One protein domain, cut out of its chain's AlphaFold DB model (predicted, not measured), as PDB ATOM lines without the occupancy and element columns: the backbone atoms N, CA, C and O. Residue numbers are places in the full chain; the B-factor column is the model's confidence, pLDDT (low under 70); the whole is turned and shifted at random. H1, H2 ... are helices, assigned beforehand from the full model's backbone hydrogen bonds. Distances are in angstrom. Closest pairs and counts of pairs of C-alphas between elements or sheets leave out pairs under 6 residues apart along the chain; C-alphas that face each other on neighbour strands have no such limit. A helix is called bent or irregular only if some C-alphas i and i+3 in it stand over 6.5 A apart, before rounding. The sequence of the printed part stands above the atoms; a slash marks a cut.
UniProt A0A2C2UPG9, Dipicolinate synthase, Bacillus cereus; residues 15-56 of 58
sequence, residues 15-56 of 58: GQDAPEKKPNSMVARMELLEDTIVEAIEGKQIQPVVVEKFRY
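What this domain is: This is residues 15 to 56 of the 58 residues of the protein "Dipicolinate synthase" of Bacillus cereus (UniProt A0A2C2UPG9). What stands out first? There is little regular structure: an elongated loop of chain, in which residues 15 to 29 turn round at one end and lead into helix H1. Residues 42 to 52 fold back from the other end to short H2. What are its counts and size? The 42 printed residues have two named helices, H1 then H2, and no named strand; the class is all helix, with only 16 residues in named elements. It is a loose rod, radius of gyration of the C-alphas 11.8 A, spanning 37 by 15 by 12 A.

Where its parts are: Where is H1? It holds residues 30 to 41, from C-alpha 30 at (7.390, 35.329, -22.400), and is 17.7 A long. Where is H2? It holds residues 53 to 56, ending at C-alpha 56 at (13.621, 40.020, -28.971).

How they stand to each other: Do the helices meet? H1 and H2 are apart. How are their backbones? H1 is irregular, C-alphas 31 and 34 being 7.6 A apart, with 6 of 8 O i to N i+4 pairs within hydrogen-bond range; H2 is too short for such a pair.

The domain as a whole: How far does it reach? The two C-alphas farthest apart, of Lys 21 and Glu 42, are 37.0 A apart. Is it continuous and confident? The printed part has no cut, the link H1 to H2 is long, and no printed residue is under 70 in pLDDT.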
ATOM      1  N   GLY A  15      17.360  35.665 -20.817       98.31
ATOM      2  CA  GLY A  15      18.607  36.344 -21.133       98.31
ATOM      3  C   GLY A  15      18.622  37.781 -20.648       98.31
ATOM      4  O   GLY A  15      17.616  38.275 -20.144       98.31
ATOM      5  N   GLN A  16      19.743  38.475 -20.836       98.50
ATOM      6  CA  GLN A  16      19.815  39.910 -20.557       98.50
ATOM      7  C   GLN A  16      18.925  40.689 -21.528       98.50
ATOM      8  O   GLN A  16      19.016  40.505 -22.742       98.50
ATOM      9  N   ASP A  17      18.070  41.564 -21.006       97.94
ATOM     10  CA  ASP A  17      17.165  42.393 -21.807       97.94
ATOM     11  C   ASP A  17      17.759  43.770 -22.145       97.94
ATOM     12  O   ASP A  17      17.450  44.336 -23.189       97.94
ATOM     13  N   ALA A  18      18.650  44.291 -21.298       97.94
ATOM     14  CA  ALA A  18      19.405  45.515 -21.557       97.94
ATOM     15  C   ALA A  18      20.833  45.403 -20.983       97.94
ATOM     16  O   ALA A  18      21.073  45.925 -19.892       97.94
ATOM     17  N   PRO A  19      21.776  44.742 -21.689       97.81
ATOM     18  CA  PRO A  19      23.108  44.418 -21.161       97.81
ATOM     19  C   PRO A  19      23.870  45.626 -20.596       97.81
ATOM     20  O   PRO A  19      24.370  45.562 -19.479       97.81
ATOM     21  N   GLU A  20      23.867  46.753 -21.315       97.88
ATOM     22  CA  GLU A  20      24.587  47.972 -20.905       97.88
ATOM     23  C   GLU A  20      23.898  48.718 -19.752       97.88
ATOM     24  O   GLU A  20      24.539  49.184 -18.815       97.88
ATOM     25  N   LYS A  21      22.566  48.850 -19.806       97.94
ATOM     26  CA  LYS A  21      21.801  49.651 -18.830       97.94
ATOM     27  C   LYS A  21      21.512  48.888 -17.539       97.94
ATOM     28  O   LYS A  21      21.322  49.500 -16.492       97.94
ATOM     29  N   LYS A  22      21.398  47.562 -17.625       97.75
ATOM     30  CA  LYS A  22      20.971  46.675 -16.539       97.75
ATOM     31  C   LYS A  22      21.801  45.381 -16.559       97.75
ATOM     32  O   LYS A  22      21.244  44.312 -16.807       97.75
ATOM     33  N   PRO A  23      23.109  45.439 -16.257       97.50
ATOM     34  CA  PRO A  23      24.024  44.306 -16.436       97.50
ATOM     35  C   PRO A  23      23.617  43.038 -15.669       97.50
ATOM     36  O   PRO A  23      23.846  41.933 -16.149       97.50
ATOM     37  N   ASN A  24      22.940  43.171 -14.524       97.94
ATOM     38  CA  ASN A  24      22.467  42.031 -13.727       97.94
ATOM     39  C   ASN A  24      21.033  41.574 -14.067       97.94
ATOM     40  O   ASN A  24      20.542  40.612 -13.479       97.94
ATOM     41  N   SER A  25      20.333  42.278 -14.961       98.00
ATOM     42  CA  SER A  25      18.955  41.954 -15.339       98.00
ATOM     43  C   SER A  25      18.935  40.768 -16.291       98.00
ATOM     44  O   SER A  25      19.629  40.771 -17.305       98.00
ATOM     45  N   MET A  26      18.102  39.776 -15.985       97.94
ATOM     46  CA  MET A  26      17.718  38.722 -16.915       97.94
ATOM     47  C   MET A  26      16.200  38.616 -16.931       97.94
ATOM     48  O   MET A  26      15.563  38.618 -15.879       97.94
ATOM     49  N   VAL A  27      15.627  38.524 -18.125       98.12
ATOM     50  CA  VAL A  27      14.183  38.476 -18.346       98.12
ATOM     51  C   VAL A  27      13.869  37.308 -19.270       98.12
ATOM     52  O   VAL A  27      14.620  37.010 -20.205       98.12
ATOM     53  N   ALA A  28      12.759  36.631 -18.993       98.38
ATOM     54  CA  ALA A  28      12.255  35.556 -19.830       98.38
ATOM     55  C   ALA A  28      11.712  36.081 -21.169       98.38
ATOM     56  O   ALA A  28      11.177  37.188 -21.275       98.38
ATOM     57  N   ARG A  29      11.816  35.249 -22.200       98.31
ATOM     58  CA  ARG A  29      11.086  35.379 -23.460       98.31
ATOM     59  C   ARG A  29       9.664  34.863 -23.258       98.31
ATOM     60  O   ARG A  29       9.398  33.693 -23.502       98.31
ATOM     61  N   MET A  30       8.770  35.714 -22.750       98.00
ATOM     62  CA  MET A  30       7.390  35.329 -22.400       98.00
ATOM     63  C   MET A  30       6.599  34.763 -23.586       98.00
ATOM     64  O   MET A  30       5.672  33.990 -23.375       98.00
ATOM     65  N   GLU A  31       6.999  35.079 -24.816       98.00
ATOM     66  CA  GLU A  31       6.451  34.473 -26.028       98.00
ATOM     67  C   GLU A  31       6.691  32.950 -26.134       98.00
ATOM     68  O   GLU A  31       5.990  32.287 -26.882       98.00
ATOM     69  N   LEU A  32       7.641  32.386 -25.372       98.50
ATOM     70  CA  LEU A  32       7.947  30.947 -25.323       98.50
ATOM     71  C   LEU A  32       7.322  30.239 -24.110       98.50
ATOM     72  O   LEU A  32       7.718  29.121 -23.770       98.50
ATOM     73  N   LEU A  33       6.396  30.887 -23.397       98.62
ATOM     74  CA  LEU A  33       5.784  30.322 -22.191       98.62
ATOM     75  C   LEU A  33       5.021  29.027 -22.492       98.62
ATOM     76  O   LEU A  33       5.188  28.049 -21.769       98.62
ATOM     77  N   GLU A  34       4.224  29.010 -23.559       98.69
ATOM     78  CA  GLU A  34       3.431  27.837 -23.949       98.69
ATOM     79  C   GLU A  34       4.336  26.662 -24.341       98.69
ATOM     80  O   GLU A  34       4.201  25.578 -23.774       98.69
ATOM     81  N   ASP A  35       5.334  26.901 -25.197       98.62
ATOM     82  CA  ASP A  35       6.326  25.889 -25.591       98.62
ATOM     83  C   ASP A  35       7.080  25.324 -24.376       98.62
ATOM     84  O   ASP A  35       7.333  24.123 -24.277       98.62
ATOM     85  N   THR A  36       7.400  26.184 -23.403       98.69
ATOM     86  CA  THR A  36       8.045  25.759 -22.153       98.69
ATOM     87  C   THR A  36       7.147  24.816 -21.355       98.69
ATOM     88  O   THR A  36       7.643  23.845 -20.787       98.69
ATOM     89  N   ILE A  37       5.837  25.080 -21.299       98.69
ATOM     90  CA  ILE A  37       4.874  24.218 -20.599       98.69
ATOM     91  C   ILE A  37       4.765  22.859 -21.294       98.69
ATOM     92  O   ILE A  37       4.762  21.839 -20.605       98.69
ATOM     93  N   VAL A  38       4.709  22.835 -22.628       98.75
ATOM     94  CA  VAL A  38       4.634  21.590 -23.411       98.75
ATOM     95  C   VAL A  38       5.814  20.671 -23.081       98.75
ATOM     96  O   VAL A  38       5.602  19.522 -22.699       98.75
ATOM     97  N   GLU A  39       7.045  21.188 -23.112       98.62
ATOM     98  CA  GLU A  39       8.243  20.408 -22.761       98.62
ATOM     99  C   GLU A  39       8.277  20.016 -21.274       98.62
ATOM    100  O   GLU A  39       8.658  18.895 -20.921       98.62
ATOM    101  N   ALA A  40       7.836  20.910 -20.381       98.50
ATOM    102  CA  ALA A  40       7.816  20.650 -18.944       98.50
ATOM    103  C   ALA A  40       6.874  19.493 -18.566       98.50
ATOM    104  O   ALA A  40       7.196  18.726 -17.656       98.50
ATOM    105  N   ILE A  41       5.746  19.324 -19.273       98.44
ATOM    106  CA  ILE A  41       4.830  18.182 -19.089       98.44
ATOM    107  C   ILE A  41       5.526  16.858 -19.437       98.44
ATOM    108  O   ILE A  41       5.304  15.851 -18.764       98.44
ATOM    109  N   GLU A  42       6.427  16.861 -20.422       98.31
ATOM    110  CA  GLU A  42       7.275  15.707 -20.756       98.31
ATOM    111  C   GLU A  42       8.487  15.550 -19.822       98.31
ATOM    112  O   GLU A  42       9.334  14.672 -20.010       98.31
ATOM    113  N   GLY A  43       8.595  16.401 -18.802       97.69
ATOM    114  CA  GLY A  43       9.697  16.402 -17.854       97.69
ATOM    115  C   GLY A  43      10.987  17.023 -18.399       97.69
ATOM    116  O   GLY A  43      12.041  16.845 -17.779       97.69
ATOM    117  N   LYS A  44      10.929  17.751 -19.519       97.75
ATOM    118  CA  LYS A  44      12.083  18.309 -20.231       97.75
ATOM    119  C   LYS A  44      12.186  19.823 -20.051       97.75
ATOM    120  O   LYS A  44      11.201  20.542 -19.947       97.75
ATOM    121  N   GLN A  45      13.420  20.317 -20.034       98.19
ATOM    122  CA  GLN A  45      13.713  21.745 -20.127       98.19
ATOM    123  C   GLN A  45      13.850  22.113 -21.604       98.19
ATOM    124  O   GLN A  45      14.743  21.591 -22.272       98.19
ATOM    125  N   ILE A  46      13.020  23.041 -22.086       98.19
ATOM    126  CA  ILE A  46      13.143  23.592 -23.441       98.19
ATOM    127  C   ILE A  46      14.538  24.196 -23.659       98.19
ATOM    128  O   ILE A  46      15.098  24.833 -22.758       98.19
ATOM    129  N   GLN A  47      15.099  23.982 -24.851       98.19
ATOM    130  CA  GLN A  47      16.416  24.475 -25.250       98.19
ATOM    131  C   GLN A  47      16.342  25.269 -26.564       98.19
ATOM    132  O   GLN A  47      15.561  24.904 -27.441       98.19
ATOM    133  N   PRO A  48      17.177  26.310 -26.748       98.12
ATOM    134  CA  PRO A  48      18.144  26.840 -25.782       98.12
ATOM    135  C   PRO A  48      17.464  27.614 -24.639       98.12
ATOM    136  O   PRO A  48      16.630  28.480 -24.881       98.12
ATOM    137  N   VAL A  49      17.848  27.330 -23.389       97.94
ATOM    138  CA  VAL A  49      17.293  28.003 -22.195       97.94
ATOM    139  C   VAL A  49      17.970  29.343 -21.883       97.94
ATOM    140  O   VAL A  49      17.322  30.260 -21.386       97.94
ATOM    141  N   VAL A  50      19.261  29.483 -22.196       98.12
ATOM    142  CA  VAL A  50      19.993  30.755 -22.094       98.12
ATOM    143  C   VAL A  50      20.080  31.368 -23.485       98.12
ATOM    144  O   VAL A  50      20.579  30.733 -24.412       98.12
ATOM    145  N   VAL A  51      19.584  32.594 -23.630       98.25
ATOM    146  CA  VAL A  51      19.456  33.287 -24.920       98.25
ATOM    147  C   VAL A  51      19.857  34.757 -24.810       98.25
ATOM    148  O   VAL A  51      20.015  35.306 -23.723       98.25
ATOM    149  N   GLU A  52      19.970  35.439 -25.944       98.31
ATOM    150  CA  GLU A  52      20.195  36.887 -26.003       98.31
ATOM    151  C   GLU A  52      18.848  37.637 -26.040       98.31
ATOM    152  O   GLU A  52      18.383  38.040 -27.108       98.31
ATOM    153  N   LYS A  53      18.177  37.795 -24.882       98.06
ATOM    154  CA  LYS A  53      16.815  38.384 -24.800       98.06
ATOM    155  C   LYS A  53      16.721  39.769 -25.447       98.06
ATOM    156  O   LYS A  53      15.711  40.055 -26.086       98.06
ATOM    157  N   PHE A  54      17.759  40.598 -25.354       97.56
ATOM    158  CA  PHE A  54      17.799  41.927 -25.973       97.56
ATOM    159  C   PHE A  54      17.574  41.923 -27.501       97.56
ATOM    160  O   PHE A  54      17.214  42.957 -28.054       97.56
ATOM    161  N   ARG A  55      17.722  40.778 -28.190       97.56
ATOM    162  CA  ARG A  55      17.387  40.629 -29.622       97.56
ATOM    163  C   ARG A  55      15.887  40.483 -29.915       97.56
ATOM    164  O   ARG A  55      15.500  40.533 -31.075       97.56
ATOM    165  N   TYR A  56      15.060  40.309 -28.885       96.00
ATOM    166  CA  TYR A  56      13.621  40.020 -28.971       96.00
ATOM    167  C   TYR A  56      12.794  41.065 -28.204       96.00
ATOM    168  O   TYR A  56      11.869  40.714 -27.469       96.00
TER     169      TYR A  56